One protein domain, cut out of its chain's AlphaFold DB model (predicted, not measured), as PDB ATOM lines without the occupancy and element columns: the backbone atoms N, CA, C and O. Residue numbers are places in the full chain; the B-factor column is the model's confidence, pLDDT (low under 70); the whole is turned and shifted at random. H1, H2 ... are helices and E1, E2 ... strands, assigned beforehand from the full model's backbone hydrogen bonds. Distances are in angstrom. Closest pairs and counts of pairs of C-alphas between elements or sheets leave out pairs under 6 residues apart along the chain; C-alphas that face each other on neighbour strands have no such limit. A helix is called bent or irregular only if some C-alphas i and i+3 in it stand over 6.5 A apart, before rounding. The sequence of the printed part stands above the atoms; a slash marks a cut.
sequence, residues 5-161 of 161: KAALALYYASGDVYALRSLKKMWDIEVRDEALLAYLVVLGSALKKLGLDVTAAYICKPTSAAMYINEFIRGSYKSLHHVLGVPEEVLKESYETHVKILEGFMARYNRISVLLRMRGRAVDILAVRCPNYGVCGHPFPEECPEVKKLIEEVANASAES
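This is residues 5 to 161 of the 161 residues of an uncharacterized protein of Pyrobaculum sp. JCHS_4 (UniProt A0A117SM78). Picture an elongated body with a small three-stranded sheet near one end: H7 covers one face of the sheet, and H6, with H4 and H5, packs toward its other side. H3 crosses H6 further along, and the helical hairpin of H1 and H2 makes the far end of the long axis, meeting H3 through H2. The 157 printed residues hold seven named helices and three named strands, in the order H1 H2 H3 H4 H5 H6 E1 E2 E3 H7; the sheet's order is E1 E2 E3, antiparallel, and the class is mostly helix. The whole is compact, with a radius of gyration of the C-alphas of 16.0 A, and its C-alphas span 51 by 33 by 26 A.

Begin at the sheet, a meander, each strand the antiparallel neighbour of the one before: E1 is residues 107 to 109, E2 residues 112 to 119, E3 residues 122 to 129. In the hairpin of E1 and E2, look for N 107 and O 114, within hydrogen-bond range at 2.8 A. In the hairpin of E2 and E3, whose directions stand at 156 degrees, find N 117 and O 124 at 2.8 A and N 119 and O 122 at 2.9 A. E3 bends by 56 degrees at residue 126. H7, residues 145 to 159, is on the sheet at a height over the sheet of 6.5 A; it lies over E2 and runs slantwise to the strands, at 40 degrees to E2 on the local plane. Its closest C-alphas to E3 are those of Ala 155 and Val 123, 6.8 A apart. H6, residues 88 to 105, is on the sheet too, only just at the sheet's level with a height of 4.0 A; the C-alphas of Val 99 and Ala 127 of E3 come closest, 5.7 A. H6 is irregular, with C-alphas 101 and 104 7.6 A apart, and has a kink of 43 degrees near residue 99. H4, residues 62 to 70, is on the sheet, and H5, residues 77 to 84, only grazes it with residues 77 to 78. Now turn to H3, residues 33 to 49, the hub, touching four helices. It is about perpendicular to H6 at 89 degrees, with C-alphas 39 and 94 closest at 4.2 A. With residues 42 to 47 alone H3 touches H4, closest at Ala 46 and Ile 69, 5.6 A. With residues 42 to 49 alone it touches H5, closest at Ser 45 and Leu 84, 6.0 A. With residues 33 to 37 alone it touches H2, residues 17 to 27, closest at Leu 20 and Asp 33, 6.8 A. H1, residues 5 to 14, and H2 form a helical hairpin at a shallow tilt of 10 degrees, opposite ways, closest at Ala 7 and Ala 19, 4.9 A. Every O i to N i+4 pair is within hydrogen-bond range in H1, H2, H3 and H7, against 3 of 5 in H4, 2 of 4 in H5 and 10 of 14 in H6.

Find C-alpha 5 at (21.011, 17.221, 40.983), where H1 begins. H3 runs 24.4 A from C-alpha 33 at (33.541, 8.713, 49.140), and H6 runs 24.7 A. E2 covers 22.1 A, E3 20.6 A and H7 21.1 A, ending at C-alpha 159 at (13.999, -21.891, 30.128).

The C-alphas farthest apart, those of Ser 14 and Glu 160, are 53.8 A apart. The printed part has no cut; the links H3 to H4 and E3 to H7 are long. Mean pLDDT of the printed part is 85.7; it is under 70 at 18 residues, among them 54 to 60 and 158 to 161.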
ATOM      1  N   LYS A   5      20.547  16.318  42.042       68.75
ATOM      2  CA  LYS A   5      21.011  17.221  40.983       68.75
ATOM      3  C   LYS A   5      21.845  18.412  41.486       68.75
ATOM      4  O   LYS A   5      22.864  18.715  40.884       68.75
ATOM      5  N   ALA A   6      21.451  19.067  42.581       63.03
ATOM      6  CA  ALA A   6      22.161  20.233  43.111       63.03
ATOM      7  C   ALA A   6      23.505  19.851  43.747       63.03
ATOM      8  O   ALA A   6      24.502  20.523  43.513       63.03
ATOM      9  N   ALA A   7      23.554  18.744  44.495       67.88
ATOM     10  CA  ALA A   7      24.812  18.232  45.038       67.88
ATOM     11  C   ALA A   7      25.745  17.729  43.927       67.88
ATOM     12  O   ALA A   7      26.942  17.982  43.973       67.88
ATOM     13  N   LEU A   8      25.205  17.082  42.891       70.56
ATOM     14  CA  LEU A   8      25.986  16.657  41.728       70.56
ATOM     15  C   LEU A   8      26.539  17.843  40.938       70.56
ATOM     16  O   LEU A   8      27.712  17.838  40.578       70.56
ATOM     17  N   ALA A   9      25.718  18.868  40.705       68.56
ATOM     18  CA  ALA A   9      26.142  20.091  40.037       68.56
ATOM     19  C   ALA A   9      27.196  20.850  40.855       68.56
ATOM     20  O   ALA A   9      28.173  21.321  40.282       68.56
ATOM     21  N   LEU A  10      27.036  20.924  42.183       66.44
ATOM     22  CA  LEU A  10      28.030  21.520  43.074       66.44
ATOM     23  C   LEU A  10      29.348  20.749  43.005       66.44
ATOM     24  O   LEU A  10      30.373  21.352  42.721       66.44
ATOM     25  N   TYR A  11      29.319  19.423  43.168       76.25
ATOM     26  CA  TYR A  11      30.519  18.597  43.046       76.25
ATOM     27  C   TYR A  11      31.210  18.791  41.688       76.25
ATOM     28  O   TYR A  11      32.419  18.985  41.632       76.25
ATOM     29  N   TYR A  12      30.441  18.792  40.597       70.25
ATOM     30  CA  TYR A  12      30.972  18.991  39.251       70.25
ATOM     31  C   TYR A  12      31.618  20.372  39.064       70.25
ATOM     32  O   TYR A  12      32.673  20.475  38.444       70.25
ATOM     33  N   ALA A  13      30.999  21.429  39.595       69.75
ATOM     34  CA  ALA A  13      31.460  22.801  39.405       69.75
ATOM     35  C   ALA A  13      32.624  23.193  40.330       69.75
ATOM     36  O   ALA A  13      33.479  23.974  39.922       69.75
ATOM     37  N   SER A  14      32.651  22.694  41.571       74.19
ATOM     38  CA  SER A  14      33.609  23.129  42.597       74.19
ATOM     39  C   SER A  14      34.564  22.040  43.086       74.19
ATOM     40  O   SER A  14      35.504  22.353  43.813       74.19
ATOM     41  N   GLY A  15      34.336  20.771  42.736       72.81
ATOM     42  CA  GLY A  15      35.072  19.635  43.300       72.81
ATOM     43  C   GLY A  15      34.817  19.419  44.796       72.81
ATOM     44  O   GLY A  15      35.565  18.692  45.448       72.81
ATOM     45  N   ASP A  16      33.792  20.061  45.366       78.50
ATOM     46  CA  ASP A  16      33.571  20.081  46.808       78.50
ATOM     47  C   ASP A  16      33.086  18.720  47.336       78.50
ATOM     48  O   ASP A  16      31.958  18.285  47.096       78.50
ATOM     49  N   VAL A  17      33.935  18.062  48.124       76.12
ATOM     50  CA  VAL A  17      33.653  16.769  48.764       76.12
ATOM     51  C   VAL A  17      32.460  16.846  49.732       76.12
ATOM     52  O   VAL A  17      31.756  15.851  49.922       76.12
ATOM     53  N   TYR A  18      32.134  18.015  50.301       80.38
ATOM     54  CA  TYR A  18      30.914  18.179  51.107       80.38
ATOM     55  C   TYR A  18      29.634  17.935  50.298       80.38
ATOM     56  O   TYR A  18      28.609  17.521  50.859       80.38
ATOM     57  N   ALA A  19      29.687  18.116  48.977       82.00
ATOM     58  CA  ALA A  19      28.582  17.782  48.096       82.00
ATOM     59  C   ALA A  19      28.335  16.261  48.040       82.00
ATOM     60  O   ALA A  19      27.179  15.838  48.065       82.00
ATOM     61  N   LEU A  20      29.389  15.430  48.083       85.94
ATOM     62  CA  LEU A  20      29.258  13.967  48.168       85.94
ATOM     63  C   LEU A  20      28.587  13.542  49.478       85.94
ATOM     64  O   LEU A  20      27.671  12.721  49.468       85.94
ATOM     65  N   ARG A  21      28.962  14.155  50.606       87.12
ATOM     66  CA  ARG A  21      28.324  13.890  51.910       87.12
ATOM     67  C   ARG A  21      26.843  14.263  51.913       87.12
ATOM     68  O   ARG A  21      26.007  13.513  52.414       87.12
ATOM     69  N   SER A  22      26.513  15.406  51.319       86.12
ATOM     70  CA  SER A  22      25.123  15.847  51.160       86.12
ATOM     71  C   SER A  22      24.329  14.875  50.290       86.12
ATOM     72  O   SER A  22      23.188  14.550  50.611       86.12
ATOM     73  N   LEU A  23      24.943  14.366  49.218       87.06
ATOM     74  CA  LEU A  23      24.339  13.364  48.349       87.06
ATOM     75  C   LEU A  23      24.061  12.049  49.086       87.06
ATOM     76  O   LEU A  23      22.941  11.551  48.998       87.06
ATOM     77  N   LYS A  24      25.021  11.541  49.870       90.12
ATOM     78  CA  LYS A  24      24.834  10.353  50.725       90.12
ATOM     79  C   LYS A  24      23.647  10.509  51.660       90.12
ATOM     80  O   LYS A  24      22.798   9.629  51.710       90.12
ATOM     81  N   LYS A  25      23.542  11.661  52.331       89.19
ATOM     82  CA  LYS A  25      22.417  11.972  53.223       89.19
ATOM     83  C   LYS A  25      21.080  12.050  52.481       89.19
ATOM     84  O   LYS A  25      20.071  11.598  53.004       89.19
ATOM     85  N   MET A  26      21.049  12.630  51.279       86.62
ATOM     86  CA  MET A  26      19.820  12.722  50.476       86.62
ATOM     87  C   MET A  26      19.365  11.369  49.924       86.62
ATOM     88  O   MET A  26      18.166  11.144  49.781       86.62
ATOM     89  N   TRP A  27      20.310  10.502  49.566       89.75
ATOM     90  CA  TRP A  27      20.031   9.157  49.061       89.75
ATOM     91  C   TRP A  27      19.931   8.097  50.154       89.75
ATOM     92  O   TRP A  27      19.538   6.981  49.833       89.75
ATOM     93  N   ASP A  28      20.244   8.453  51.401       90.88
ATOM     94  CA  ASP A  28      20.282   7.551  52.553       90.88
ATOM     95  C   ASP A  28      21.168   6.317  52.300       90.88
ATOM     96  O   ASP A  28      20.761   5.167  52.452       90.88
ATOM     97  N   ILE A  29      22.395   6.566  51.825       91.25
ATOM     98  CA  ILE A  29      23.378   5.517  51.527       91.25
ATOM     99  C   ILE A  29      24.668   5.703  52.327       91.25
ATOM    100  O   ILE A  29      25.249   6.788  52.378       91.25
ATOM    101  N   GLU A  30      25.158   4.602  52.893       93.50
ATOM    102  CA  GLU A  30      26.447   4.525  53.580       93.50
ATOM    103  C   GLU A  30      27.439   3.734  52.722       93.50
ATOM    104  O   GLU A  30      27.350   2.513  52.615       93.50
ATOM    105  N   VAL A  31      28.354   4.456  52.075       93.62
ATOM    106  CA  VAL A  31      29.430   3.937  51.208       93.62
ATOM    107  C   VAL A  31      30.662   4.828  51.346       93.62
ATOM    108  O   VAL A  31      30.558   5.932  51.891       93.62
ATOM    109  N   ARG A  32      31.824   4.405  50.841       93.94
ATOM    110  CA  ARG A  32      33.038   5.251  50.791       93.94
ATOM    111  C   ARG A  32      32.890   6.426  49.810       93.94
ATOM    112  O   ARG A  32      32.038   6.400  48.923       93.94
ATOM    113  N   ASP A  33      33.622   7.524  50.021       91.00
ATOM    114  CA  ASP A  33      33.541   8.713  49.140       91.00
ATOM    115  C   ASP A  33      34.049   8.377  47.729       91.00
ATOM    116  O   ASP A  33      33.418   8.753  46.743       91.00
ATOM    117  N   GLU A  34      35.116   7.584  47.640       92.19
ATOM    118  CA  GLU A  34      35.723   7.106  46.396       92.19
ATOM    119  C   GLU A  34      34.756   6.218  45.603       92.19
ATOM    120  O   GLU A  34      34.560   6.427  44.405       92.19
ATOM    121  N   ALA A  35      34.075   5.293  46.286       93.88
ATOM    122  CA  ALA A  35      33.070   4.422  45.685       93.88
ATOM    123  C   ALA A  35      31.872   5.210  45.137       93.88
ATOM    124  O   ALA A  35      31.349   4.899  44.061       93.88
ATOM    125  N   LEU A  36      31.415   6.233  45.868       93.31
ATOM    126  CA  LEU A  36      30.340   7.104  45.393       93.31
ATOM    127  C   LEU A  36      30.807   7.921  44.190       93.31
ATOM    128  O   LEU A  36      30.097   7.989  43.191       93.31
ATOM    129  N   LEU A  37      32.004   8.500  44.251       91.44
ATOM    130  CA  LEU A  37      32.569   9.262  43.147       91.44
ATOM    131  C   LEU A  37      32.687   8.414  41.874       91.44
ATOM    132  O   LEU A  37      32.210   8.820  40.814       91.44
ATOM    133  N   ALA A  38      33.257   7.214  41.978       93.88
ATOM    134  CA  ALA A  38      33.373   6.289  40.859       93.88
ATOM    135  C   ALA A  38      31.996   5.941  40.267       93.88
ATOM    136  O   ALA A  38      31.816   5.957  39.050       93.88
ATOM    137  N   TYR A  39      30.990   5.713  41.116       94.88
ATOM    138  CA  TYR A  39      29.610   5.505  40.674       94.88
ATOM    139  C   TYR A  39      29.033   6.700  39.913       94.88
ATOM    140  O   TYR A  39      28.380   6.519  38.885       94.88
ATOM    141  N   LEU A  40      29.312   7.927  40.353       91.19
ATOM    142  CA  LEU A  40      28.873   9.130  39.647       91.19
ATOM    143  C   LEU A  40      29.539   9.291  38.277       91.19
ATOM    144  O   LEU A  40      28.885   9.759  37.345       91.19
ATOM    145  N   VAL A  41      30.791   8.852  38.115       90.56
ATOM    146  CA  VAL A  41      31.465   8.801  36.806       90.56
ATOM    147  C   VAL A  41      30.761   7.817  35.865       90.56
ATOM    148  O   VAL A  41      30.503   8.147  34.701       90.56
ATOM    149  N   VAL A  42      30.391   6.633  36.361       94.19
ATOM    150  CA  VAL A  42      29.627   5.639  35.584       94.19
ATOM    151  C   VAL A  42      28.256   6.191  35.198       94.19
ATOM    152  O   VAL A  42      27.874   6.137  34.028       94.19
ATOM    153  N   LEU A  43      27.541   6.788  36.155       92.12
ATOM    154  CA  LEU A  43      26.240   7.413  35.932       92.12
ATOM    155  C   LEU A  43      26.319   8.533  34.891       92.12
ATOM    156  O   LEU A  43      25.518   8.561  33.961       92.12
ATOM    157  N   GLY A  44      27.300   9.430  35.005       87.44
ATOM    158  CA  GLY A  44      27.522  10.504  34.037       87.44
ATOM    159  C   GLY A  44      27.802   9.971  32.631       87.44
ATOM    160  O   GLY A  44      27.260  10.487  31.654       87.44
ATOM    161  N   SER A  45      28.576   8.888  32.526       90.25
ATOM    162  CA  SER A  45      28.861   8.221  31.247       90.25
ATOM    163  C   SER A  45      27.601   7.601  30.634       90.25
ATOM    164  O   SER A  45      27.362   7.755  29.435       90.25
ATOM    165  N   ALA A  46      26.754   6.970  31.452       92.12
ATOM    166  CA  ALA A  46      25.467   6.429  31.024       92.12
ATOM    167  C   ALA A  46      24.505   7.534  30.551       92.12
ATOM    168  O   ALA A  46      23.932   7.435  29.468       92.12
ATOM    169  N   LEU A  47      24.376   8.629  31.311       88.19
ATOM    170  CA  LEU A  47      23.545   9.779  30.937       88.19
ATOM    171  C   LEU A  47      24.004  10.414  29.620       88.19
ATOM    172  O   LEU A  47      23.185  10.657  28.734       88.19
ATOM    173  N   LYS A  48      25.319  10.610  29.456       87.31
ATOM    174  CA  LYS A  48      25.907  11.106  28.206       87.31
ATOM    175  C   LYS A  48      25.580  10.180  27.035       87.31
ATOM    176  O   LYS A  48      25.230  10.657  25.959       87.31
ATOM    177  N   LYS A  49      25.667   8.859  27.234       90.94
ATOM    178  CA  LYS A  49      25.340   7.859  26.206       90.94
ATOM    179  C   LYS A  49      23.861   7.897  25.799       90.94
ATOM    180  O   LYS A  49      23.563   7.648  24.636       90.94
ATOM    181  N   LEU A  50      22.963   8.253  26.720       89.56
ATOM    182  CA  LEU A  50      21.532   8.470  26.458       89.56
ATOM    183  C   LEU A  50      21.224   9.816  25.777       89.56
ATOM    184  O   LEU A  50      20.065  10.086  25.476       89.56
ATOM    185  N   GLY A  51      22.228  10.668  25.545       86.94
ATOM    186  CA  GLY A  51      22.031  12.006  24.983       86.94
ATOM    187  C   GLY A  51      21.409  13.003  25.965       86.94
ATOM    188  O   GLY A  51      20.897  14.036  25.540       86.94
ATOM    189  N   LEU A  52      21.436  12.707  27.268       81.50
ATOM    190  CA  LEU A  52      20.930  13.610  28.296       81.50
ATOM    191  C   LEU A  52      21.990  14.652  28.649       81.50
ATOM    192  O   LEU A  52      23.153  14.326  28.891       81.50
ATOM    193  N   ASP A  53      21.566  15.909  28.749       72.81
ATOM    194  CA  ASP A  53      22.380  16.948  29.367       72.81
ATOM    195  C   ASP A  53      22.476  16.666  30.875       72.81
ATOM    196  O   ASP A  53      21.471  16.639  31.588       72.81
ATOM    197  N   VAL A  54      23.695  16.441  31.367       63.72
ATOM    198  CA  VAL A  54      23.979  16.139  32.781       63.72
ATOM    199  C   VAL A  54      23.532  17.286  33.694       63.72
ATOM    200  O   VAL A  54      23.086  17.045  34.815       63.72
ATOM    201  N   THR A  55      23.563  18.526  33.200       64.44
ATOM    202  CA  THR A  55      23.059  19.701  33.923       64.44
ATOM    203  C   THR A  55      21.530  19.784  33.909       64.44
ATOM    204  O   THR A  55      20.935  20.450  34.759       64.44
ATOM    205  N   ALA A  56      20.862  19.057  33.009       61.75
ATOM    206  CA  ALA A  56      19.408  18.948  32.935       61.75
ATOM    207  C   ALA A  56      18.864  17.703  33.661       61.75
ATOM    208  O   ALA A  56      17.762  17.769  34.212       61.75
ATOM    209  N   ALA A  57      19.642  16.617  33.733       59.59
ATOM    210  CA  ALA A  57      19.224  15.313  34.238       59.59
ATOM    211  C   ALA A  57      18.663  15.377  35.672       59.59
ATOM    212  O   ALA A  57      19.327  15.787  36.627       59.59
ATOM    213  N   TYR A  58      17.408  14.947  35.832       61.53
ATOM    214  CA  TYR A  58      16.752  14.835  37.132       61.53
ATOM    215  C   TYR A  58      17.076  13.479  37.759       61.53
ATOM    216  O   TYR A  58      16.431  12.470  37.478       61.53
ATOM    217  N   ILE A  59      18.073  13.457  38.641       68.19
ATOM    218  CA  ILE A  59      18.345  12.294  39.485       68.19
ATOM    219  C   ILE A  59      17.756  12.594  40.860       68.19
ATOM    220  O   ILE A  59      18.337  13.337  41.646       68.19
ATOM    221  N   CYS A  60      16.551  12.094  41.124       68.94
ATOM    222  CA  CYS A  60      15.844  12.339  42.385       68.94
ATOM    223  C   CYS A  60      15.948  11.170  43.370       68.94
ATOM    224  O   CYS A  60      15.914  11.400  44.575       68.94
ATOM    225  N   LYS A  61      16.106   9.938  42.873       83.69
ATOM    226  CA  LYS A  61      16.215   8.719  43.679       83.69
ATOM    227  C   LYS A  61      17.441   7.906  43.257       83.69
ATOM    228  O   LYS A  61      17.705   7.827  42.054       83.69
ATOM    229  N   PRO A  62      18.142   7.263  44.204       89.12
ATOM    230  CA  PRO A  62      19.317   6.452  43.893       89.12
ATOM    231  C   PRO A  62      18.964   5.288  42.956       89.12
ATOM    232  O   PRO A  62      19.668   5.019  41.990       89.12
ATOM    233  N   THR A  63      17.809   4.656  43.154       89.50
ATOM    234  CA  THR A  63      17.341   3.545  42.312       89.50
ATOM    235  C   THR A  63      17.084   3.969  40.869       89.50
ATOM    236  O   THR A  63      17.479   3.269  39.940       89.50
ATOM    237  N   SER A  64      16.489   5.147  40.660       86.25
ATOM    238  CA  SER A  64      16.332   5.737  39.327       86.25
ATOM    239  C   SER A  64      17.685   6.042  38.682       86.25
ATOM    240  O   SER A  64      17.832   5.847  37.480       86.25
ATOM    241  N   ALA A  65      18.683   6.461  39.470       88.69
ATOM    242  CA  ALA A  65      20.052   6.636  38.991       88.69
ATOM    243  C   ALA A  65      20.633   5.312  38.466       88.69
ATOM    244  O   ALA A  65      21.136   5.252  37.345       88.69
ATOM    245  N   ALA A  66      20.471   4.228  39.231       93.06
ATOM    246  CA  ALA A  66      20.942   2.903  38.837       93.06
ATOM    247  C   ALA A  66      20.267   2.381  37.560       93.06
ATOM    248  O   ALA A  66      20.900   1.645  36.806       93.06
ATOM    249  N   MET A  67      19.022   2.777  37.265       90.69
ATOM    250  CA  MET A  67      18.345   2.362  36.027       90.69
ATOM    251  C   MET A  67      19.031   2.894  34.765       90.69
ATOM    252  O   MET A  67      19.151   2.145  33.796       90.69
ATOM    253  N   TYR A  68      19.552   4.129  34.785       91.31
ATOM    254  CA  TYR A  68      20.314   4.670  33.652       91.31
ATOM    255  C   TYR A  68      21.559   3.831  33.348       91.31
ATOM    256  O   TYR A  68      21.901   3.640  32.185       91.31
ATOM    257  N   ILE A  69      22.215   3.298  34.382       95.12
ATOM    258  CA  ILE A  69      23.378   2.414  34.241       95.12
ATOM    259  C   ILE A  69      22.938   1.019  33.781       95.12
ATOM    260  O   ILE A  69      23.487   0.474  32.821       95.12
ATOM    261  N   ASN A  70      21.916   0.449  34.429       95.00
ATOM    262  CA  ASN A  70      21.416  -0.897  34.145       95.00
ATOM    263  C   ASN A  70      20.955  -1.057  32.695       95.00
ATOM    264  O   ASN A  70      21.070  -2.151  32.137       95.00
ATOM    265  N   GLU A  71      20.469   0.008  32.056       93.94
ATOM    266  CA  GLU A  71      20.110   0.006  30.635       93.94
ATOM    267  C   GLU A  71      21.257  -0.470  29.733       93.94
ATOM    268  O   GLU A  71      21.010  -1.123  28.721       93.94
ATOM    269  N   PHE A  72      22.512  -0.249  30.129       95.81
ATOM    270  CA  PHE A  72      23.697  -0.591  29.341       95.81
ATOM    271  C   PHE A  72      24.369  -1.909  29.732       95.81
ATOM    272  O   PHE A  72      25.198  -2.408  28.975       95.81
ATOM    273  N   ILE A  73      23.987  -2.512  30.859       95.44
ATOM    274  CA  ILE A  73      24.550  -3.794  31.300       95.44
ATOM    275  C   ILE A  73      24.147  -4.905  30.321       95.44
ATOM    276  O   ILE A  73      22.963  -5.083  30.021       95.44
ATOM    277  N   ARG A  74      25.130  -5.646  29.803       92.94
ATOM    278  CA  ARG A  74      24.956  -6.824  28.941       92.94
ATOM    279  C   ARG A  74      25.790  -7.972  29.509       92.94
ATOM    280  O   ARG A  74      27.010  -7.870  29.564       92.94
ATOM    281  N   GLY A  75      25.149  -9.042  29.966       91.06
ATOM    282  CA  GLY A  75      25.812 -10.140  30.675       91.06
ATOM    283  C   GLY A  75      26.191  -9.781  32.114       91.06
ATOM    284  O   GLY A  75      25.631 -10.357  33.037       91.06
ATOM    285  N   SER A  76      27.086  -8.812  32.337       92.31
ATOM    286  CA  SER A  76      27.484  -8.385  33.691       92.31
ATOM    287  C   SER A  76      27.890  -6.911  33.776       92.31
ATOM    288  O   SER A  76      28.024  -6.233  32.753       92.31
ATOM    289  N   TYR A  77      28.102  -6.398  34.992       94.06
ATOM    290  CA  TYR A  77      28.476  -5.000  35.230       94.06
ATOM    291  C   TYR A  77      29.788  -4.606  34.532       94.06
ATOM    292  O   TYR A  77      29.916  -3.492  34.025       94.06
ATOM    293  N   LYS A  78      30.729  -5.549  34.395       93.00
ATOM    294  CA  LYS A  78      31.988  -5.357  33.657       93.00
ATOM    295  C   LYS A  78      31.783  -4.933  32.195       93.00
ATOM    296  O   LYS A  78      32.613  -4.213  31.644       93.00
ATOM    297  N   SER A  79      30.661  -5.304  31.569       94.56
ATOM    298  CA  SER A  79      30.345  -4.912  30.181       94.56
ATOM    299  C   SER A  79      30.318  -3.398  29.958       94.56
ATOM    300  O   SER A  79      30.578  -2.935  28.845       94.56
ATOM    301  N   LEU A  80      30.077  -2.611  31.013       95.50
ATOM    302  CA  LEU A  80      30.081  -1.152  30.957       95.50
ATOM    303  C   LEU A  80      31.429  -0.581  30.502       95.50
ATOM    304  O   LEU A  80      31.449   0.517  29.947       95.50
ATOM    305  N   HIS A  81      32.531  -1.325  30.654       95.31
ATOM    306  CA  HIS A  81      33.843  -0.900  30.172       95.31
ATOM    307  C   HIS A  81      33.812  -0.659  28.661       95.31
ATOM    308  O   HIS A  81      34.144   0.423  28.182       95.31
ATOM    309  N   HIS A  82      33.304  -1.636  27.914       94.69
ATOM    310  CA  HIS A  82      33.215  -1.556  26.460       94.69
ATOM    311  C   HIS A  82      32.021  -0.718  25.984       94.69
ATOM    312  O   HIS A  82      32.097  -0.084  24.933       94.69
ATOM    313  N   VAL A  83      30.916  -0.692  26.739       95.06
ATOM    314  CA  VAL A  83      29.684   0.009  26.325       95.06
ATOM    315  C   VAL A  83      29.746   1.517  26.594       95.06
ATOM    316  O   VAL A  83      29.305   2.312  25.755       95.06
ATOM    317  N   LEU A  84      30.284   1.914  27.751       94.06
ATOM    318  CA  LEU A  84      30.365   3.308  28.199       94.06
ATOM    319  C   LEU A  84      31.777   3.902  28.097       94.06
ATOM    320  O   LEU A  84      31.912   5.119  28.205       94.06
ATOM    321  N   GLY A  85      32.813   3.086  27.876       93.50
ATOM    322  CA  GLY A  85      34.203   3.550  27.818       93.50
ATOM    323  C   GLY A  85      34.796   3.892  29.188       93.50
ATOM    324  O   GLY A  85      35.755   4.656  29.266       93.50
ATOM    325  N   VAL A  86      34.214   3.375  30.274       93.06
ATOM    326  CA  VAL A  86      34.687   3.629  31.643       93.06
ATOM    327  C   VAL A  86      35.814   2.645  31.991       93.06
ATOM    328  O   VAL A  86      35.637   1.449  31.755       93.06
ATOM    329  N   PRO A  87      36.959   3.082  32.553       94.44
ATOM    330  CA  PRO A  87      38.037   2.174  32.962       94.44
ATOM    331  C   PRO A  87      37.571   1.098  33.951       94.44
ATOM    332  O   PRO A  87      36.721   1.365  34.806       94.44
ATOM    333  N   GLU A  88      38.133  -0.111  33.867       93.38
ATOM    334  CA  GLU A  88      37.728  -1.225  34.737       93.38
ATOM    335  C   GLU A  88      37.930  -0.916  36.224       93.38
ATOM    336  O   GLU A  88      37.115  -1.326  37.047       93.38
ATOM    337  N   GLU A  89      38.977  -0.175  36.586       93.06
ATOM    338  CA  GLU A  89      39.252   0.221  37.970       93.06
ATOM    339  C   GLU A  89      38.128   1.099  38.529       93.06
ATOM    340  O   GLU A  89      37.682   0.894  39.658       93.06
ATOM    341  N   VAL A  90      37.608   2.021  37.714       94.38
ATOM    342  CA  VAL A  90      36.463   2.866  38.083       94.38
ATOM    343  C   VAL A  90      35.203   2.016  38.229       94.38
ATOM    344  O   VAL A  90      34.422   2.231  39.153       94.38
ATOM    345  N   LEU A  91      35.004   1.011  37.370       94.88
ATOM    346  CA  LEU A  91      33.872   0.091  37.507       94.88
ATOM    347  C   LEU A  91      33.945  -0.710  38.806       94.88
ATOM    348  O   LEU A  91      32.943  -0.777  39.517       94.88
ATOM    349  N   LYS A  92      35.115  -1.261  39.144       92.81
ATOM    350  CA  LYS A  92      35.332  -1.991  40.403       92.81
ATOM    351  C   LYS A  92      35.032  -1.109  41.610       92.81
ATOM    352  O   LYS A  92      34.257  -1.513  42.473       92.81
ATOM    353  N   GLU A  93      35.571   0.110  41.627       94.06
ATOM    354  CA  GLU A  93      35.358   1.070  42.714       94.06
ATOM    355  C   GLU A  93      33.879   1.481  42.830       94.06
ATOM    356  O   GLU A  93      33.324   1.554  43.924       94.06
ATOM    357  N   SER A  94      33.195   1.672  41.698       95.38
ATOM    358  CA  SER A  94      31.776   2.054  41.668       95.38
ATOM    359  C   SER A  94      30.814   0.967  42.152       95.38
ATOM    360  O   SER A  94      29.677   1.268  42.531       95.38
ATOM    361  N   TYR A  95      31.239  -0.298  42.098       94.25
ATOM    362  CA  TYR A  95      30.346  -1.440  42.246       94.25
ATOM    363  C   TYR A  95      29.727  -1.521  43.645       94.25
ATOM    364  O   TYR A  95      28.550  -1.852  43.778       94.25
ATOM    365  N   GLU A  96      30.483  -1.141  44.681       92.88
ATOM    366  CA  GLU A  96      30.004  -1.035  46.066       92.88
ATOM    367  C   GLU A  96      28.740  -0.163  46.148       92.88
ATOM    368  O   GLU A  96      27.706  -0.597  46.662       92.88
ATOM    369  N   THR A  97      28.797   1.039  45.568       95.31
ATOM    370  CA  THR A  97      27.672   1.980  45.552       95.31
ATOM    371  C   THR A  97      26.510   1.457  44.721       95.31
ATOM    372  O   THR A  97      25.362   1.537  45.158       95.31
ATOM    373  N   HIS A  98      26.789   0.877  43.552       95.88
ATOM    374  CA  HIS A  98      25.754   0.303  42.688       95.88
ATOM    375  C   HIS A  98      24.961  -0.803  43.395       95.88
ATOM    376  O   HIS A  98      23.730  -0.778  43.411       95.88
ATOM    377  N   VAL A  99      25.661  -1.737  44.046       94.56
ATOM    378  CA  VAL A  99      25.042  -2.818  44.824       94.56
ATOM    379  C   VAL A  99      24.276  -2.265  46.019       94.56
ATOM    380  O   VAL A  99      23.153  -2.702  46.258       94.56
ATOM    381  N   LYS A 100      24.831  -1.287  46.748       95.25
ATOM    382  CA  LYS A 100      24.149  -0.690  47.904       95.25
ATOM    383  C   LYS A 100      22.809  -0.064  47.517       95.25
ATOM    384  O   LYS A 100      21.817  -0.254  48.212       95.25
ATOM    385  N   ILE A 101      22.769   0.632  46.382       95.31
ATOM    386  CA  ILE A 101      21.550   1.246  45.839       95.31
ATOM    387  C   ILE A 101      20.500   0.194  45.447       95.31
ATOM    388  O   ILE A 101      19.300   0.434  45.588       95.31
ATOM    389  N   LEU A 102      20.938  -0.958  44.938       95.69
ATOM    390  CA  LEU A 102      20.058  -2.020  44.448       95.69
ATOM    391  C   LEU A 102      19.706  -3.073  45.506       95.69
ATOM    392  O   LEU A 102      18.860  -3.920  45.233       95.69
ATOM    393  N   GLU A 103      20.296  -3.003  46.704       92.94
ATOM    394  CA  GLU A 103      20.202  -4.013  47.769       92.94
ATOM    395  C   GLU A 103      18.758  -4.453  48.056       92.94
ATOM    396  O   GLU A 103      18.483  -5.647  48.143       92.94
ATOM    397  N   GLY A 104      17.821  -3.501  48.122       92.50
ATOM    398  CA  GLY A 104      16.406  -3.770  48.407       92.50
ATOM    399  C   GLY A 104      15.638  -4.522  47.311       92.50
ATOM    400  O   GLY A 104      14.506  -4.932  47.546       92.50
ATOM    401  N   PHE A 105      16.226  -4.710  46.128       93.19
ATOM    402  CA  PHE A 105      15.615  -5.414  44.991       93.19
ATOM    403  C   PHE A 105      16.249  -6.783  44.735       93.19
ATOM    404  O   PHE A 105      15.798  -7.516  43.857       93.19
ATOM    405  N   MET A 106      17.317  -7.124  45.455       93.31
ATOM    406  CA  MET A 106      18.066  -8.350  45.216       93.31
ATOM    407  C   MET A 106      17.343  -9.545  45.840       93.31
ATOM    408  O   MET A 106      16.969  -9.524  47.013       93.31
ATOM    409  N   ALA A 107      17.190 -10.619  45.068       91.12
ATOM    410  CA  ALA A 107      16.692 -11.890  45.567       91.12
ATOM    411  C   ALA A 107      17.827 -12.656  46.258       91.12
ATOM    412  O   ALA A 107      18.958 -12.708  45.763       91.12
ATOM    413  N   ARG A 108      17.528 -13.251  47.415       89.56
ATOM    414  CA  ARG A 108      18.509 -13.984  48.217       89.56
ATOM    415  C   ARG A 108      18.460 -15.476  47.915       89.56
ATOM    416  O   ARG A 108      17.416 -16.102  48.053       89.56
ATOM    417  N   TYR A 109      19.626 -16.039  47.625       83.50
ATOM    418  CA  TYR A 109      19.853 -17.469  47.457       83.50
ATOM    419  C   TYR A 109      21.011 -17.885  48.366       83.50
ATOM    420  O   TYR A 109      22.168 -17.507  48.163       83.50
ATOM    421  N   ASN A 110      20.700 -18.631  49.426       84.12
ATOM    422  CA  ASN A 110      21.640 -18.934  50.506       84.12
ATOM    423  C   ASN A 110      22.261 -17.655  51.112       84.12
ATOM    424  O   ASN A 110      21.587 -16.846  51.762       84.12
ATOM    425  N   ARG A 111      23.573 -17.474  50.927       86.62
ATOM    426  CA  ARG A 111      24.341 -16.316  51.403       86.62
ATOM    427  C   ARG A 111      24.600 -15.277  50.309       86.62
ATOM    428  O   ARG A 111      25.119 -14.213  50.624       86.62
ATOM    429  N   ILE A 112      24.232 -15.564  49.064       90.06
ATOM    430  CA  ILE A 112      24.435 -14.686  47.913       90.06
ATOM    431  C   ILE A 112      23.113 -13.972  47.629       90.06
ATOM    432  O   ILE A 112      22.044 -14.575  47.677       90.06
ATOM    433  N   SER A 113      23.169 -12.674  47.358       92.19
ATOM    434  CA  SER A 113      22.019 -11.939  46.821       92.19
ATOM    435  C   SER A 113      22.315 -11.540  45.384       92.19
ATOM    436  O   SER A 113      23.439 -11.135  45.084       92.19
ATOM    437  N   VAL A 114      21.332 -11.656  44.496       93.06
ATOM    438  CA  VAL A 114      21.477 -11.323  43.075       93.06
ATOM    439  C   VAL A 114      20.287 -10.515  42.581       93.06
ATOM    440  O   VAL A 114      19.156 -10.712  43.017       93.06
ATOM    441  N   LEU A 115      20.542  -9.614  41.640       94.12
ATOM    442  CA  LEU A 115      19.523  -8.979  40.819       94.12
ATOM    443  C   LEU A 115      19.835  -9.293  39.359       94.12
ATOM    444  O   LEU A 115      20.906  -8.949  38.859       94.12
ATOM    445  N   LEU A 116      18.889  -9.944  38.692       92.44
ATOM    446  CA  LEU A 116      19.019 -10.413  37.318       92.44
ATOM    447  C   LEU A 116      17.962  -9.740  36.438       92.44
ATOM    448  O   LEU A 116      16.884  -9.381  36.913       92.44
ATOM    449  N   ARG A 117      18.257  -9.591  35.146       92.12
ATOM    450  CA  ARG A 117      17.298  -9.167  34.121       92.12
ATOM    451  C   ARG A 117      17.309 -10.154  32.966       92.12
ATOM    452  O   ARG A 117      18.352 -10.391  32.364       92.12
ATOM    453  N   MET A 118      16.129 -10.639  32.601       87.94
ATOM    454  CA  MET A 118      15.939 -11.444  31.397       87.94
ATOM    455  C   MET A 118      15.820 -10.537  30.169       87.94
ATOM    456  O   MET A 118      15.064  -9.564  30.178       87.94
ATOM    457  N   ARG A 119      16.543 -10.861  29.093       83.38
ATOM    458  CA  ARG A 119      16.376 -10.251  27.765       83.38
ATOM    459  C   ARG A 119      16.234 -11.356  26.721       83.38
ATOM    460  O   ARG A 119      17.220 -11.822  26.148       83.38
ATOM    461  N   GLY A 120      14.997 -11.783  26.478       83.38
ATOM    462  CA  GLY A 120      14.737 -12.988  25.690       83.38
ATOM    463  C   GLY A 120      15.354 -14.202  26.386       83.38
ATOM    464  O   GLY A 120      15.064 -14.443  27.552       83.38
ATOM    465  N   ARG A 121      16.244 -14.923  25.695       80.81
ATOM    466  CA  ARG A 121      16.986 -16.069  26.261       80.81
ATOM    467  C   ARG A 121      18.269 -15.685  27.008       80.81
ATOM    468  O   ARG A 121      18.921 -16.558  27.567       80.81
ATOM    469  N   ALA A 122      18.671 -14.413  26.983       85.56
ATOM    470  CA  ALA A 122      19.874 -13.953  27.671       85.56
ATOM    471  C   ALA A 122      19.562 -13.518  29.109       85.56
ATOM    472  O   ALA A 122      18.524 -12.902  29.364       85.56
ATOM    473  N   VAL A 123      20.500 -13.778  30.020       88.38
ATOM    474  CA  VAL A 123      20.464 -13.312  31.410       88.38
ATOM    475  C   VAL A 123      21.521 -12.227  31.589       88.38
ATOM    476  O   VAL A 123      22.704 -12.464  31.357       88.38
ATOM    477  N   ASP A 124      21.100 -11.035  32.006       92.69
ATOM    478  CA  ASP A 124      22.003  -9.987  32.474       92.69
ATOM    479  C   ASP A 124      22.068 -10.004  34.004       92.69
ATOM    480  O   ASP A 124      21.043  -9.960  34.689       92.69
ATOM    481  N   ILE A 125      23.280  -9.972  34.542       93.19
ATOM    482  CA  ILE A 125      23.555  -9.858  35.969       93.19
ATOM    483  C   ILE A 125      23.682  -8.369  36.304       93.19
ATOM    484  O   ILE A 125      24.689  -7.735  35.983       93.19
ATOM    485  N   LEU A 126      22.654  -7.789  36.926       94.31
ATOM    486  CA  LEU A 126      22.628  -6.357  37.249       94.31
ATOM    487  C   LEU A 126      23.413  -6.033  38.522       94.31
ATOM    488  O   LEU A 126      24.061  -4.990  38.590       94.31
ATOM    489  N   ALA A 127      23.334  -6.904  39.529       94.38
ATOM    490  CA  ALA A 127      24.064  -6.768  40.784       94.38
ATOM    491  C   ALA A 127      24.216  -8.122  41.484       94.38
ATOM    492  O   ALA A 127      23.298  -8.944  41.477       94.38
ATOM    493  N   VAL A 128      25.355  -8.325  42.141       93.25
ATOM    494  CA  VAL A 128      25.651  -9.485  42.980       93.25
ATOM    495  C   VAL A 128      26.240  -8.994  44.289       93.25
ATOM    496  O   VAL A 128      27.177  -8.202  44.318       93.25
ATOM    497  N   ARG A 129      25.722  -9.522  45.395       90.69
ATOM    498  CA  ARG A 129      26.301  -9.354  46.718       90.69
ATOM    499  C   ARG A 129      26.691 -10.721  47.245       90.69
ATOM    500  O   ARG A 129      25.835 -11.513  47.639       90.69
ATOM    501  N   CYS A 130      27.992 -10.976  47.253       86.06
ATOM    502  CA  CYS A 130      28.586 -12.161  47.854       86.06
ATOM    503  C   CYS A 130      29.348 -11.747  49.123       86.06
ATOM    504  O   CYS A 130      30.186 -10.850  49.047       86.06
ATOM    505  N   PRO A 131      29.107 -12.379  50.285       81.62
ATOM    506  CA  PRO A 131      29.796 -12.035  51.530       81.62
ATOM    507  C   PRO A 131      31.286 -12.391  51.511       81.62
ATOM    508  O   PRO A 131      32.039 -11.861  52.316       81.62
ATOM    509  N   ASN A 132      31.708 -13.261  50.590       80.69
ATOM    510  CA  ASN A 132      33.108 -13.640  50.407       80.69
ATOM    511  C   ASN A 132      33.824 -12.764  49.359       80.69
ATOM    512  O   ASN A 132      34.999 -12.996  49.069       80.69
ATOM    513  N   TYR A 133      33.132 -11.791  48.752       73.44
ATOM    514  CA  TYR A 133      33.739 -10.886  47.775       73.44
ATOM    515  C   TYR A 133      34.879 -10.079  48.415       73.44
ATOM    516  O   TYR A 133      34.767  -9.636  49.555       73.44
ATOM    517  N   GLY A 134      35.998  -9.942  47.700       67.25
ATOM    518  CA  GLY A 134      37.249  -9.379  48.224       67.25
ATOM    519  C   GLY A 134      38.158 -10.392  48.935       67.25
ATOM    520  O   GLY A 134      39.367 -10.196  48.963       67.25
ATOM    521  N   VAL A 135      37.615 -11.515  49.425       79.12
ATOM    522  CA  VAL A 135      38.401 -12.615  50.022       79.12
ATOM    523  C   VAL A 135      38.760 -13.670  48.976       79.12
ATOM    524  O   VAL A 135      39.859 -14.214  48.981       79.12
ATOM    525  N   CYS A 136      37.848 -13.950  48.044       75.62
ATOM    526  CA  CYS A 136      38.001 -15.012  47.048       75.62
ATOM    527  C   CYS A 136      38.880 -14.653  45.829       75.62
ATOM    528  O   CYS A 136      38.974 -15.458  44.909       75.62
ATOM    529  N   GLY A 137      39.520 -13.476  45.808       74.62
ATOM    530  CA  GLY A 137      40.524 -13.089  44.800       74.62
ATOM    531  C   GLY A 137      39.994 -12.731  43.403       74.62
ATOM    532  O   GLY A 137      40.782 -12.366  42.534       74.62
ATOM    533  N   HIS A 138      38.681 -12.807  43.170       81.75
ATOM    534  CA  HIS A 138      38.082 -12.468  41.878       81.75
ATOM    535  C   HIS A 138      37.898 -10.945  41.711       81.75
ATOM    536  O   HIS A 138      37.391 -10.300  42.634       81.75
ATOM    537  N   PRO A 139      38.235 -10.371  40.540       76.50
ATOM    538  CA  PRO A 139      38.042  -8.951  40.233       76.50
ATOM    539  C   PRO A 139      36.596  -8.450  40.319       76.50
ATOM    540  O   PRO A 139      36.392  -7.269  40.581       76.50
ATOM    541  N   PHE A 140      35.620  -9.329  40.067       82.88
ATOM    542  CA  PHE A 140      34.189  -9.034  40.126       82.88
ATOM    543  C   PHE A 140      33.427 -10.198  40.787       82.88
ATOM    544  O   PHE A 140      33.813 -11.357  40.607       82.88
ATOM    545  N   PRO A 141      32.341  -9.949  41.544       82.62
ATOM    546  CA  PRO A 141      31.649 -11.021  42.257       82.62
ATOM    547  C   PRO A 141      30.943 -12.019  41.333       82.62
ATOM    548  O   PRO A 141      30.824 -13.184  41.703       82.62
ATOM    549  N   GLU A 142      30.517 -11.614  40.132       82.88
ATOM    550  CA  GLU A 142      29.963 -12.523  39.116       82.88
ATOM    551  C   GLU A 142      30.958 -13.579  38.606       82.88
ATOM    552  O   GLU A 142      30.554 -14.588  38.031       82.88
ATOM    553  N   GLU A 143      32.260 -13.382  38.823       85.00
ATOM    554  CA  GLU A 143      33.281 -14.352  38.430       85.00
ATOM    555  C   GLU A 143      33.417 -15.503  39.444       85.00
ATOM    556  O   GLU A 143      34.006 -16.535  39.116       85.00
ATOM    557  N   CYS A 144      32.815 -15.368  40.633       85.75
ATOM    558  CA  CYS A 144      32.811 -16.396  41.668       85.75
ATOM    559  C   CYS A 144      32.097 -17.679  41.190       85.75
ATOM    560  O   CYS A 144      30.946 -17.602  40.748       85.75
ATOM    561  N   PRO A 145      32.704 -18.875  41.343       86.06
ATOM    562  CA  PRO A 145      32.082 -20.141  40.947       86.06
ATOM    563  C   PRO A 145      30.707 -20.398  41.581       86.06
ATOM    564  O   PRO A 145      29.803 -20.882  40.906       86.06
ATOM    565  N   GLU A 146      30.519 -20.030  42.855       85.00
ATOM    566  CA  GLU A 146      29.224 -20.175  43.540       85.00
ATOM    567  C   GLU A 146      28.141 -19.293  42.907       85.00
ATOM    568  O   GLU A 146      26.988 -19.702  42.788       85.00
ATOM    569  N   VAL A 147      28.518 -18.089  42.467       86.00
ATOM    570  CA  VAL A 147      27.612 -17.151  41.795       86.00
ATOM    571  C   VAL A 147      27.277 -17.653  40.392       86.00
ATOM    572  O   VAL A 147      26.111 -17.628  40.010       86.00
ATOM    573  N   LYS A 148      28.265 -18.160  39.643       86.69
ATOM    574  CA  LYS A 148      28.046 -18.741  38.308       86.69
ATOM    575  C   LYS A 148      27.062 -19.901  38.347       86.69
ATOM    576  O   LYS A 148      26.095 -19.888  37.594       86.69
ATOM    577  N   LYS A 149      27.258 -20.839  39.279       86.44
ATOM    578  CA  LYS A 149      26.350 -21.974  39.468       86.44
ATOM    579  C   LYS A 149      24.918 -21.509  39.751       86.44
ATOM    580  O   LYS A 149      23.983 -22.002  39.133       86.44
ATOM    581  N   LEU A 150      24.751 -20.518  40.630       84.62
ATOM    582  CA  LEU A 150      23.439 -19.936  40.915       84.62
ATOM    583  C   LEU A 150      22.796 -19.313  39.664       84.62
ATOM    584  O   LEU A 150      21.605 -19.490  39.427       84.62
ATOM    585  N   ILE A 151      23.562 -18.569  38.863       82.19
ATOM    586  CA  ILE A 151      23.049 -17.945  37.636       82.19
ATOM    587  C   ILE A 151      22.613 -19.010  36.626       82.19
ATOM    588  O   ILE A 151      21.562 -18.853  36.011       82.19
ATOM    589  N   GLU A 152      23.385 -20.088  36.476       84.81
ATOM    590  CA  GLU A 152      23.036 -21.225  35.616       84.81
ATOM    591  C   GLU A 152      21.740 -21.905  36.078       84.81
ATOM    592  O   GLU A 152      20.858 -22.157  35.261       84.81
ATOM    593  N   GLU A 153      21.577 -22.138  37.385       84.12
ATOM    594  CA  GLU A 153      20.345 -22.695  37.960       84.12
ATOM    595  C   GLU A 153      19.123 -21.811  37.657       84.12
ATOM    596  O   GLU A 153      18.092 -22.312  37.205       84.12
ATOM    597  N   VAL A 154      19.244 -20.489  37.835       78.12
ATOM    598  CA  VAL A 154      18.156 -19.543  37.533       78.12
ATOM    599  C   VAL A 154      17.857 -19.480  36.031       78.12
ATOM    600  O   VAL A 154      16.689 -19.421  35.634       78.12
ATOM    601  N   ALA A 155      18.890 -19.503  35.187       77.62
ATOM    602  CA  ALA A 155      18.737 -19.488  33.735       77.62
ATOM    603  C   ALA A 155      18.013 -20.744  33.229       77.62
ATOM    604  O   ALA A 155      17.105 -20.629  32.407       77.62
ATOM    605  N   ASN A 156      18.368 -21.919  33.759       80.56
ATOM    606  CA  ASN A 156      17.740 -23.189  33.401       80.56
ATOM    607  C   ASN A 156      16.275 -23.241  33.852       80.56
ATOM    608  O   ASN A 156      15.405 -23.547  33.042       80.56
ATOM    609  N   ALA A 157      15.981 -22.839  35.094       76.56
ATOM    610  CA  ALA A 157      14.606 -22.784  35.600       76.56
ATOM    611  C   ALA A 157      13.701 -21.852  34.769       76.56
ATOM    612  O   ALA A 157      12.515 -22.117  34.610       76.56
ATOM    613  N   SER A 158      14.268 -20.776  34.212       68.19
ATOM    614  CA  SER A 158      13.543 -19.823  33.357       68.19
ATOM    615  C   SER A 158      13.362 -20.301  31.910       68.19
ATOM    616  O   SER A 158      12.586 -19.707  31.168       68.19
ATOM    617  N   ALA A 159      14.113 -21.315  31.469       66.50
ATOM    618  CA  ALA A 159      13.999 -21.891  30.128       66.50
ATOM    619  C   ALA A 159      12.957 -23.022  30.051       66.50
ATOM    620  O   ALA A 159      12.502 -23.358  28.958       66.50
ATOM    621  N   GLU A 160      12.600 -23.602  31.198       59.94
ATOM    622  CA  GLU A 160      11.604 -24.673  31.343       59.94
ATOM    623  C   GLU A 160      10.175 -24.145  31.586       59.94
ATOM    624  O   GLU A 160       9.220 -24.920  31.512       59.94
ATOM    625  N   SER A 161      10.030 -22.843  31.864       55.41
ATOM    626  CA  SER A 161       8.760 -22.125  32.078       55.41
ATOM    627  C   SER A 161       8.247 -21.434  30.820       55.41
ATOM    628  O   SER A 161       7.022 -21.485  30.577       55.41
TER     629      SER A 161